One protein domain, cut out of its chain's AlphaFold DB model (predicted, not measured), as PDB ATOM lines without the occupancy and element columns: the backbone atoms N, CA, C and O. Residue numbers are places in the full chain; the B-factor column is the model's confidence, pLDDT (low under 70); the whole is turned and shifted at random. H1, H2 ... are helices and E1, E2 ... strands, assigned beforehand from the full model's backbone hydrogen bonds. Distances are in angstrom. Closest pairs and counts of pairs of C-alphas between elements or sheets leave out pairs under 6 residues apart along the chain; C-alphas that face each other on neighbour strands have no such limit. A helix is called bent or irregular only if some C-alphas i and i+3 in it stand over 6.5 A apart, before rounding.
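This is residues 3 to 86 of the 239 residues of the protein "BTB/POZ domain containing protein" of Trichomonas vaginalis (UniProt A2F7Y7). Five helices, mostly crossed, gather on one side of a small strand hairpin, E1 and E2, with H5 toward the end of the longest axis away from the hairpin, and residues 3 to 7 reach beyond the hairpin at the other end. H4 lies to one side between these ends, while H1, H2 and H3 follow one another round the other side. The 84 printed residues run E1, E2, H1, H2, H3, H4, H5; the two-strand sheet, order E1 - E2, is antiparallel and the class is mostly helix. The whole is compact, with a radius of gyration of the C-alphas of 12.1 A and spans of 35 by 26 by 24 A.

Find C-alpha 13 at (78.886, 103.332, 746.618), where E1 begins; it runs 10.4 A to residue 16. E2, residues 22 to 25, spans 10.1 A. Next come H1, residues 27 to 33, 9.8 A; H2, residues 35 to 39, 7.0 A; and H3, residues 41 to 48, 10.6 A. H4, residues 53 to 65, is the longest at 17.1 A. H5, residues 71 to 80, spans 15.0 A, ends at C-alpha 80, (79.152, 113.858, 757.945), and is irregular: C-alphas 72 and 75 are 7.3 A apart.

In the hairpin E1 and E2, look for N 15 and O 23, 2.9 A apart, within hydrogen-bond range. The closest C-alphas of E1 and H3, Val 15 and Arg 45, are 6.4 A apart; E2 and H4 are near each other, with 5 pairs of C-alphas within 10 A. H4 touches H1 with residues 63 to 64 alone, closest C-alphas Leu 63 and Arg 33, 6.4 A, about perpendicular at 80 degrees. H2 touches H3 only at the corner, at Phe 37 and Cys 44, whose C-alphas, their closest, are 6.1 A apart; it touches H1 only at the corner too, only just, with 3 pairs of C-alphas within 8 A, the closest Arg 38 and Phe 31, 5.5 A. H5 touches H3, closest C-alphas Ile 80 and Asn 47, 5.4 A, at a steep tilt of 40 degrees, opposite ways. Every O i to N i+4 pair is within range in H1, H3 and H4, but 4 of 6 in H5 and 0 of 1 in H2, where 2 of 2 O i to N i+3 pairs are.

The C-alphas of Ser 3 and Ser 86, the two farthest apart, are 36.5 A apart. The printed part has no cut, and the six links between elements are tight. Look at residues 3 to 6 for pLDDT under 70; the mean of the printed part is 92.9.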
ATOM      1  N   SER A   3      68.337 100.176 738.965       60.38
ATOM      2  CA  SER A   3      68.448 101.239 737.953       60.38
ATOM      3  C   SER A   3      69.711 102.100 738.088       60.38
ATOM      4  O   SER A   3      70.191 102.627 737.092       60.38
ATOM      5  N   MET A   4      70.282 102.230 739.293       65.06
ATOM      6  CA  MET A   4      71.491 103.036 739.512       65.06
ATOM      7  C   MET A   4      72.766 102.319 739.070       65.06
ATOM      8  O   MET A   4      73.729 102.989 738.721       65.06
ATOM      9  N   LYS A   5      72.765 100.979 739.035       57.94
ATOM     10  CA  LYS A   5      73.902 100.178 738.551       57.94
ATOM     11  C   LYS A   5      74.096 100.259 737.035       57.94
ATOM     12  O   LYS A   5      75.174  99.957 736.551       57.94
ATOM     13  N   LYS A   6      73.055 100.658 736.298       66.00
ATOM     14  CA  LYS A   6      73.068 100.785 734.832       66.00
ATOM     15  C   LYS A   6      73.425 102.190 734.349       66.00
ATOM     16  O   LYS A   6      73.273 102.482 733.167       66.00
ATOM     17  N   ARG A   7      73.808 103.093 735.255       77.56
ATOM     18  CA  ARG A   7      74.203 104.439 734.848       77.56
ATOM     19  C   ARG A   7      75.578 104.391 734.163       77.56
ATOM     20  O   ARG A   7      76.428 103.634 734.630       77.56
ATOM     21  N   PRO A   8      75.832 105.228 733.143       76.50
ATOM     22  CA  PRO A   8      77.109 105.230 732.416       76.50
ATOM     23  C   PRO A   8      78.317 105.558 733.305       76.50
ATOM     24  O   PRO A   8      79.433 105.109 733.047       76.50
ATOM     25  N   ASP A   9      78.083 106.318 734.379       81.62
ATOM     26  CA  ASP A   9      79.088 106.696 735.371       81.62
ATOM     27  C   ASP A   9      79.378 105.607 736.420       81.62
ATOM     28  O   ASP A   9      80.344 105.737 737.161       81.62
ATOM     29  N   HIS A  10      78.607 104.513 736.435       85.50
ATOM     30  CA  HIS A  10      78.854 103.302 737.227       85.50
ATOM     31  C   HIS A  10      79.153 103.566 738.726       85.50
ATOM     32  O   HIS A  10      80.251 103.292 739.217       85.50
ATOM     33  N   PRO A  11      78.172 104.078 739.499       90.75
ATOM     34  CA  PRO A  11      78.372 104.345 740.919       90.75
ATOM     35  C   PRO A  11      78.625 103.054 741.714       90.75
ATOM     36  O   PRO A  11      77.828 102.113 741.679       90.75
ATOM     37  N   ASP A  12      79.689 103.045 742.512       92.56
ATOM     38  CA  ASP A  12      80.187 101.892 743.276       92.56
ATOM     39  C   ASP A  12      79.977 102.027 744.803       92.56
ATOM     40  O   ASP A  12      80.370 101.154 745.591       92.56
ATOM     41  N   PHE A  13      79.310 103.103 745.238       94.69
ATOM     42  CA  PHE A  13      78.886 103.332 746.618       94.69
ATOM     43  C   PHE A  13      77.441 103.851 746.688       94.69
ATOM     44  O   PHE A  13      77.170 105.044 746.568       94.69
ATOM     45  N   LEU A  14      76.493 102.932 746.890       95.00
ATOM     46  CA  LEU A  14      75.060 103.240 746.965       95.00
ATOM     47  C   LEU A  14      74.636 103.550 748.401       95.00
ATOM     48  O   LEU A  14      74.934 102.764 749.295       95.00
ATOM     49  N   VAL A  15      73.917 104.645 748.626       95.75
ATOM     50  CA  VAL A  15      73.444 105.095 749.947       95.75
ATOM     51  C   VAL A  15      71.994 105.566 749.883       95.75
ATOM     52  O   VAL A  15      71.449 105.775 748.800       95.75
ATOM     53  N   THR A  16      71.387 105.765 751.050       96.56
ATOM     54  CA  THR A  16      70.053 106.352 751.195       96.56
ATOM     55  C   THR A  16      70.119 107.440 752.259       96.56
ATOM     56  O   THR A  16      70.711 107.224 753.317       96.56
ATOM     57  N   THR A  17      69.569 108.611 751.956       97.69
ATOM     58  CA  THR A  17      69.477 109.758 752.872       97.69
ATOM     59  C   THR A  17      68.310 109.595 753.849       97.69
ATOM     60  O   THR A  17      67.512 108.665 753.716       97.69
ATOM     61  N   ASN A  18      68.211 110.479 754.843       97.75
ATOM     62  CA  ASN A  18      67.173 110.414 755.881       97.75
ATOM     63  C   ASN A  18      65.743 110.451 755.307       97.75
ATOM     64  O   ASN A  18      64.877 109.685 755.716       97.75
ATOM     65  N   ASP A  19      65.526 111.278 754.286       97.88
ATOM     66  CA  ASP A  19      64.279 111.406 753.524       97.88
ATOM     67  C   ASP A  19      64.026 110.244 752.537       97.88
ATOM     68  O   ASP A  19      63.153 110.326 751.673       97.88
ATOM     69  N   GLY A  20      64.784 109.146 752.638       96.50
ATOM     70  CA  GLY A  20      64.582 107.930 751.851       96.50
ATOM     71  C   GLY A  20      65.082 108.006 750.406       96.50
ATOM     72  O   GLY A  20      64.864 107.068 749.636       96.50
ATOM     73  N   VAL A  21      65.772 109.081 750.013       96.44
ATOM     74  CA  VAL A  21      66.256 109.250 748.636       96.44
ATOM     75  C   VAL A  21      67.507 108.396 748.402       96.44
ATOM     76  O   VAL A  21      68.521 108.560 749.088       96.44
ATOM     77  N   PRO A  22      67.488 107.477 747.420       95.38
ATOM     78  CA  PRO A  22      68.661 106.693 747.077       95.38
ATOM     79  C   PRO A  22      69.645 107.514 746.233       95.38
ATOM     80  O   PRO A  22      69.250 108.214 745.300       95.38
ATOM     81  N   LEU A  23      70.941 107.385 746.518       94.25
ATOM     82  CA  LEU A  23      72.022 108.045 745.787       94.25
ATOM     83  C   LEU A  23      73.124 107.043 745.434       94.25
ATOM     84  O   LEU A  23      73.480 106.182 746.237       94.25
ATOM     85  N   GLY A  24      73.679 107.180 744.230       94.44
ATOM     86  CA  GLY A  24      74.879 106.469 743.796       94.44
ATOM     87  C   GLY A  24      76.073 107.416 743.780       94.44
ATOM     88  O   GLY A  24      76.004 108.460 743.132       94.44
ATOM     89  N   LEU A  25      77.127 107.057 744.510       95.25
ATOM     90  CA  LEU A  25      78.366 107.817 744.664       95.25
ATOM     91  C   LEU A  25      79.565 106.993 744.161       95.25
ATOM     92  O   LEU A  25      79.447 105.782 743.982       95.25
ATOM     93  N   HIS A  26      80.713 107.654 743.992       94.81
ATOM     94  CA  HIS A  26      81.945 107.083 743.446       94.81
ATOM     95  C   HIS A  26      83.056 107.076 744.500       94.81
ATOM     96  O   HIS A  26      83.539 108.139 744.909       94.81
ATOM     97  N   LYS A  27      83.490 105.890 744.935       94.56
ATOM     98  CA  LYS A  27      84.528 105.697 745.963       94.56
ATOM     99  C   LYS A  27      85.814 106.428 745.626       94.56
ATOM    100  O   LYS A  27      86.427 106.978 746.530       94.56
ATOM    101  N   ALA A  28      86.174 106.488 744.346       93.69
ATOM    102  CA  ALA A  28      87.308 107.251 743.834       93.69
ATOM    103  C   ALA A  28      87.353 108.693 744.389       93.69
ATOM    104  O   ALA A  28      88.359 109.114 744.957       93.69
ATOM    105  N   LEU A  29      86.237 109.432 744.322       93.81
ATOM    106  CA  LEU A  29      86.148 110.786 744.884       93.81
ATOM    107  C   LEU A  29      86.055 110.789 746.409       93.81
ATOM    108  O   LEU A  29      86.666 111.638 747.059       93.81
ATOM    109  N   LEU A  30      85.297 109.857 746.992       95.06
ATOM    110  CA  LEU A  30      85.079 109.834 748.440       95.06
ATOM    111  C   LEU A  30      86.370 109.496 749.197       95.06
ATOM    112  O   LEU A  30      86.723 110.202 750.135       95.06
ATOM    113  N   PHE A  31      87.139 108.500 748.751       93.69
ATOM    114  CA  PHE A  31      88.460 108.199 749.310       93.69
ATOM    115  C   PHE A  31      89.414 109.374 749.199       93.69
ATOM    116  O   PHE A  31      90.249 109.565 750.079       93.69
ATOM    117  N   ASN A  32      89.302 110.153 748.128       92.38
ATOM    118  CA  ASN A  32      90.170 111.286 747.889       92.38
ATOM    119  C   ASN A  32      89.817 112.466 748.816       92.38
ATOM    120  O   ASN A  32      90.704 113.030 749.458       92.38
ATOM    121  N   ARG A  33      88.522 112.791 748.950       93.94
ATOM    122  CA  ARG A  33      88.050 114.076 749.502       93.94
ATOM    123  C   ARG A  33      87.233 113.987 750.793       93.94
ATOM    124  O   ARG A  33      86.886 115.020 751.361       93.94
ATOM    125  N   TRP A  34      86.962 112.786 751.300       94.88
ATOM    126  CA  TRP A  34      86.246 112.563 752.559       94.88
ATOM    127  C   TRP A  34      87.119 111.764 753.541       94.88
ATOM    128  O   TRP A  34      87.197 110.540 753.444       94.88
ATOM    129  N   PRO A  35      87.778 112.424 754.518       93.06
ATOM    130  CA  PRO A  35      88.696 111.759 755.448       93.06
ATOM    131  C   PRO A  35      88.090 110.550 756.170       93.06
ATOM    132  O   PRO A  35      88.663 109.466 756.110       93.06
ATOM    133  N   LEU A  36      86.885 110.694 756.736       95.19
ATOM    134  CA  LEU A  36      86.183 109.597 757.412       95.19
ATOM    135  C   LEU A  36      85.903 108.401 756.484       95.19
ATOM    136  O   LEU A  36      85.839 107.269 756.956       95.19
ATOM    137  N   PHE A  37      85.776 108.615 755.170       95.50
ATOM    138  CA  PHE A  37      85.544 107.530 754.215       95.50
ATOM    139  C   PHE A  37      86.737 106.573 754.115       95.50
ATOM    140  O   PHE A  37      86.543 105.369 753.939       95.50
ATOM    141  N   ARG A  38      87.963 107.092 754.281       91.12
ATOM    142  CA  ARG A  38      89.186 106.279 754.372       91.12
ATOM    143  C   ARG A  38      89.217 105.432 755.645       91.12
ATOM    144  O   ARG A  38      89.758 104.335 755.622       91.12
ATOM    145  N   GLU A  39      88.623 105.925 756.727       93.81
ATOM    146  CA  GLU A  39      88.614 105.250 758.028       93.81
ATOM    147  C   GLU A  39      87.484 104.220 758.151       93.81
ATOM    148  O   GLU A  39      87.695 103.113 758.639       93.81
ATOM    149  N   SER A  40      86.261 104.580 757.751       96.19
ATOM    150  CA  SER A  40      85.081 103.738 757.949       96.19
ATOM    151  C   SER A  40      83.917 104.136 757.034       96.19
ATOM    152  O   SER A  40      83.093 104.991 757.375       96.19
ATOM    153  N   GLN A  41      83.749 103.393 755.940       95.50
ATOM    154  CA  GLN A  41      82.620 103.547 755.016       95.50
ATOM    155  C   GLN A  41      81.256 103.329 755.690       95.50
ATOM    156  O   GLN A  41      80.308 104.041 755.375       95.50
ATOM    157  N   GLU A  42      81.152 102.412 756.656       96.38
ATOM    158  CA  GLU A  42      79.896 102.162 757.381       96.38
ATOM    159  C   GLU A  42      79.453 103.380 758.200       96.38
ATOM    160  O   GLU A  42      78.318 103.832 758.074       96.38
ATOM    161  N   ARG A  43      80.370 104.013 758.945       96.81
ATOM    162  CA  ARG A  43      80.098 105.307 759.602       96.81
ATOM    163  C   ARG A  43      79.647 106.383 758.615       96.81
ATOM    164  O   ARG A  43      78.713 107.119 758.925       96.81
ATOM    165  N   CYS A  44      80.255 106.467 757.430       97.25
ATOM    166  CA  CYS A  44      79.797 107.380 756.380       97.25
ATOM    167  C   CYS A  44      78.344 107.091 755.972       97.25
ATOM    168  O   CYS A  44      77.552 108.028 755.889       97.25
ATOM    169  N   ARG A  45      77.962 105.816 755.790       96.88
ATOM    170  CA  ARG A  45      76.567 105.420 755.502       96.88
ATOM    171  C   ARG A  45      75.622 105.858 756.612       96.88
ATOM    172  O   ARG A  45      74.628 106.523 756.333       96.88
ATOM    173  N   THR A  46      75.956 105.538 757.861       97.00
ATOM    174  CA  THR A  46      75.151 105.911 759.029       97.00
ATOM    175  C   THR A  46      75.005 107.425 759.157       97.00
ATOM    176  O   THR A  46      73.949 107.905 759.550       97.00
ATOM    177  N   ASN A  47      76.039 108.200 758.828       97.25
ATOM    178  CA  ASN A  47      75.963 109.658 758.883       97.25
ATOM    179  C   ASN A  47      75.115 110.243 757.748       97.25
ATOM    180  O   ASN A  47      74.355 111.174 757.996       97.25
ATOM    181  N   ILE A  48      75.180 109.680 756.537       97.12
ATOM    182  CA  ILE A  48      74.318 110.090 755.414       97.12
ATOM    183  C   ILE A  48      72.840 109.849 755.741       97.12
ATOM    184  O   ILE A  48      72.003 110.693 755.437       97.12
ATOM    185  N   GLN A  49      72.514 108.751 756.425       96.88
ATOM    186  CA  GLN A  49      71.145 108.440 756.856       96.88
ATOM    187  C   GLN A  49      70.566 109.427 757.882       96.88
ATOM    188  O   GLN A  49      69.381 109.354 758.175       96.88
ATOM    189  N   LYS A  50      71.372 110.346 758.430       96.81
ATOM    190  CA  LYS A  50      70.921 111.399 759.359       96.81
ATOM    191  C   LYS A  50      70.628 112.729 758.662       96.81
ATOM    192  O   LYS A  50      70.271 113.692 759.331       96.81
ATOM    193  N   ILE A  51      70.865 112.822 757.353       96.81
ATOM    194  CA  ILE A  51      70.816 114.074 756.593       96.81
ATOM    195  C   ILE A  51      69.851 113.893 755.421       96.81
ATOM    196  O   ILE A  51      69.916 112.887 754.714       96.81
ATOM    197  N   ASP A  52      68.972 114.869 755.203       97.44
ATOM    198  CA  ASP A  52      68.077 114.884 754.042       97.44
ATOM    199  C   ASP A  52      68.850 115.114 752.734       97.44
ATOM    200  O   ASP A  52      69.947 115.688 752.701       97.44
ATOM    201  N   SER A  53      68.267 114.701 751.614       96.81
ATOM    202  CA  SER A  53      68.942 114.727 750.318       96.81
ATOM    203  C   SER A  53      69.333 116.123 749.829       96.81
ATOM    204  O   SER A  53      70.356 116.259 749.162       96.81
ATOM    205  N   GLY A  54      68.573 117.168 750.170       96.62
ATOM    206  CA  GLY A  54      68.853 118.549 749.755       96.62
ATOM    207  C   GLY A  54      70.209 119.070 750.257       96.62
ATOM    208  O   GLY A  54      71.079 119.384 749.439       96.62
ATOM    209  N   PRO A  55      70.435 119.142 751.583       96.44
ATOM    210  CA  PRO A  55      71.732 119.516 752.149       96.44
ATOM    211  C   PRO A  55      72.872 118.603 751.693       96.44
ATOM    212  O   PRO A  55      73.971 119.078 751.409       96.44
ATOM    213  N   PHE A  56      72.621 117.294 751.585       96.94
ATOM    214  CA  PHE A  56      73.665 116.364 751.171       96.94
ATOM    215  C   PHE A  56      74.078 116.557 749.704       96.94
ATOM    216  O   PHE A  56      75.266 116.500 749.404       96.94
ATOM    217  N   LYS A  57      73.153 116.888 748.792       96.06
ATOM    218  CA  LYS A  57      73.489 117.231 747.396       96.06
ATOM    219  C   LYS A  57      74.417 118.446 747.291       96.06
ATOM    220  O   LYS A  57      75.345 118.405 746.496       96.06
ATOM    221  N   GLN A  58      74.256 119.457 748.143       95.88
ATOM    222  CA  GLN A  58      75.186 120.596 748.193       95.88
ATOM    223  C   GLN A  58      76.580 120.197 748.718       95.88
ATOM    224  O   GLN A  58      77.602 120.728 748.286       95.88
ATOM    225  N   ILE A  59      76.662 119.212 749.619       96.19
ATOM    226  CA  ILE A  59      77.951 118.616 750.014       96.19
ATOM    227  C   ILE A  59      78.570 117.856 748.833       96.19
ATOM    228  O   ILE A  59      79.781 117.922 748.621       96.19
ATOM    229  N   LEU A  60      77.758 117.154 748.038       96.12
ATOM    230  CA  LEU A  60      78.230 116.484 746.827       96.12
ATOM    231  C   LEU A  60      78.730 117.486 745.782       96.12
ATOM    232  O   LEU A  60      79.761 117.228 745.178       96.12
ATOM    233  N   GLU A  61      78.089 118.641 745.615       95.25
ATOM    234  CA  GLU A  61      78.587 119.734 744.766       95.25
ATOM    235  C   GLU A  61      79.985 120.200 745.194       95.25
ATOM    236  O   GLU A  61      80.876 120.360 744.355       95.25
ATOM    237  N   TYR A  62      80.231 120.324 746.502       95.44
ATOM    238  CA  TYR A  62      81.578 120.572 747.010       95.44
ATOM    239  C   TYR A  62      82.537 119.432 746.653       95.44
ATOM    240  O   TYR A  62      83.612 119.697 746.117       95.44
ATOM    241  N   LEU A  63      82.169 118.173 746.919       95.25
ATOM    242  CA  LEU A  63      83.031 117.000 746.719       95.25
ATOM    243  C   LEU A  63      83.335 116.693 745.241       95.25
ATOM    244  O   LEU A  63      84.451 116.277 744.933       95.25
ATOM    245  N   TYR A  64      82.377 116.901 744.340       94.25
ATOM    246  CA  TYR A  64      82.457 116.502 742.930       94.25
ATOM    247  C   TYR A  64      82.844 117.641 742.001       94.25
ATOM    248  O   TYR A  64      83.507 117.394 741.003       94.25
ATOM    249  N   ALA A  65      82.409 118.864 742.303       91.56
ATOM    250  CA  ALA A  65      82.597 120.015 741.425       91.56
ATOM    251  C   ALA A  65      83.481 121.103 742.051       91.56
ATOM    252  O   ALA A  65      83.771 122.107 741.403       91.56
ATOM    253  N   GLY A  66      83.915 120.923 743.304       92.88
ATOM    254  CA  GLY A  66      84.741 121.908 743.998       92.88
ATOM    255  C   GLY A  66      84.005 123.225 744.237       92.88
ATOM    256  O   GLY A  66      84.644 124.272 744.262       92.88
ATOM    257  N   LEU A  67      82.674 123.199 744.368       92.19
ATOM    258  CA  LEU A  67      81.860 124.392 744.617       92.19
ATOM    259  C   LEU A  67      81.900 124.783 746.098       92.19
ATOM    260  O   LEU A  67      81.912 123.918 746.973       92.19
ATOM    261  N   MET A  68      81.927 126.088 746.385       92.44
ATOM    262  CA  MET A  68      81.920 126.577 747.766       92.44
ATOM    263  C   MET A  68      80.544 126.318 748.396       92.44
ATOM    264  O   MET A  68      79.555 126.861 747.900       92.44
ATOM    265  N   PRO A  69      80.450 125.531 749.480       93.50
ATOM    266  CA  PRO A  69      79.187 125.315 750.170       93.50
ATOM    267  C   PRO A  69      78.729 126.574 750.917       93.50
ATOM    268  O   PRO A  69      79.539 127.380 751.373       93.50
ATOM    269  N   SER A  70      77.415 126.703 751.109       94.44
ATOM    270  CA  SER A  70      76.842 127.710 752.008       94.44
ATOM    271  C   SER A  70      77.343 127.517 753.444       94.44
ATOM    272  O   SER A  70      77.385 126.393 753.948       94.44
ATOM    273  N   GLU A  71      77.626 128.618 754.145       95.00
ATOM    274  CA  GLU A  71      77.978 128.614 755.575       95.00
ATOM    275  C   GLU A  71      76.922 127.926 756.451       95.00
ATOM    276  O   GLU A  71      77.253 127.285 757.449       95.00
ATOM    277  N   SER A  72      75.647 127.968 756.047       95.94
ATOM    278  CA  SER A  72      74.564 127.271 756.752       95.94
ATOM    279  C   SER A  72      74.738 125.748 756.803       95.94
ATOM    280  O   SER A  72      74.160 125.101 757.674       95.94
ATOM    281  N   LEU A  73      75.547 125.159 755.913       96.25
ATOM    282  CA  LEU A  73      75.829 123.720 755.885       96.25
ATOM    283  C   LEU A  73      76.947 123.302 756.840       96.25
ATOM    284  O   LEU A  73      77.190 122.105 756.988       96.25
ATOM    285  N   ARG A  74      77.630 124.241 757.504       96.81
ATOM    286  CA  ARG A  74      78.744 123.941 758.417       96.81
ATOM    287  C   ARG A  74      78.412 122.870 759.473       96.81
ATOM    288  O   ARG A  74      79.233 121.966 759.638       96.81
ATOM    289  N   PRO A  75      77.231 122.869 760.126       96.50
ATOM    290  CA  PRO A  75      76.851 121.780 761.030       96.50
ATOM    291  C   PRO A  75      76.746 120.427 760.312       96.50
ATOM    292  O   PRO A  75      77.233 119.418 760.816       96.50
ATOM    293  N   THR A  76      76.174 120.405 759.105       96.75
ATOM    294  CA  THR A  76      76.013 119.196 758.283       96.75
ATOM    295  C   THR A  76      77.362 118.605 757.863       96.75
ATOM    296  O   THR A  76      77.534 117.389 757.918       96.75
ATOM    297  N   PHE A  77      78.340 119.452 757.518       96.75
ATOM    298  CA  PHE A  77      79.733 119.049 757.276       96.75
ATOM    299  C   PHE A  77      80.346 118.356 758.507       96.75
ATOM    300  O   PHE A  77      80.957 117.291 758.386       96.75
ATOM    301  N   GLY A  78      80.105 118.905 759.704       94.75
ATOM    302  CA  GLY A  78      80.499 118.286 760.971       94.75
ATOM    303  C   GLY A  78      79.859 116.911 761.182       94.75
ATOM    304  O   GLY A  78      80.566 115.939 761.440       94.75
ATOM    305  N   THR A  79      78.541 116.800 760.991       94.38
ATOM    306  CA  THR A  79      77.795 115.533 761.114       94.38
ATOM    307  C   THR A  79      78.327 114.452 760.179       94.38
ATOM    308  O   THR A  79      78.422 113.288 760.566       94.38
ATOM    309  N   ILE A  80      78.680 114.817 758.945       94.62
ATOM    310  CA  ILE A  80      79.152 113.858 757.945       94.62
ATOM    311  C   ILE A  80      80.650 113.536 758.075       94.62
ATOM    312  O   ILE A  80      81.125 112.561 757.495       94.62
ATOM    313  N   GLY A  81      81.400 114.296 758.878       93.50
ATOM    314  CA  GLY A  81      82.836 114.092 759.074       93.50
ATOM    315  C   GLY A  81      83.675 114.583 757.893       93.50
ATOM    316  O   GLY A  81      84.671 113.952 757.532       93.50
ATOM    317  N   ILE A  82      83.254 115.682 757.264       93.56
ATOM    318  CA  ILE A  82      84.034 116.401 756.253       93.56
ATOM    319  C   ILE A  82      84.402 117.760 756.856       93.56
ATOM    320  O   ILE A  82      83.506 118.499 757.266       93.56
ATOM    321  N   PRO A  83      85.694 118.129 756.916       92.69
ATOM    322  CA  PRO A  83      86.083 119.473 757.319       92.69
ATOM    323  C   PRO A  83      85.426 120.508 756.406       92.69
ATOM    324  O   PRO A  83      85.470 120.373 755.182       92.69
ATOM    325  N   PHE A  84      84.819 121.542 756.990       94.88
ATOM    326  CA  PHE A  84      84.269 122.631 756.191       94.88
ATOM    327  C   PHE A  84      85.409 123.337 755.432       94.88
ATOM    328  O   PHE A  84      86.458 123.585 756.039       94.88
ATOM    329  N   PRO A  85      85.249 123.631 754.130       93.56
ATOM    330  CA  PRO A  85      86.331 124.168 753.313       93.56
ATOM    331  C   PRO A  85      86.857 125.512 753.822       93.56
ATOM    332  O   PRO A  85      86.105 126.371 754.280       93.56
ATOM    333  N   SER A  86      88.173 125.682 753.719       90.75
ATOM    334  CA  SER A  86      88.892 126.935 753.955       90.75
ATOM    335  C   SER A  86      88.971 127.783 752.678       90.75
ATOM    336  O   SER A  86      88.537 127.356 751.612       90.75
TER     337      SER A  86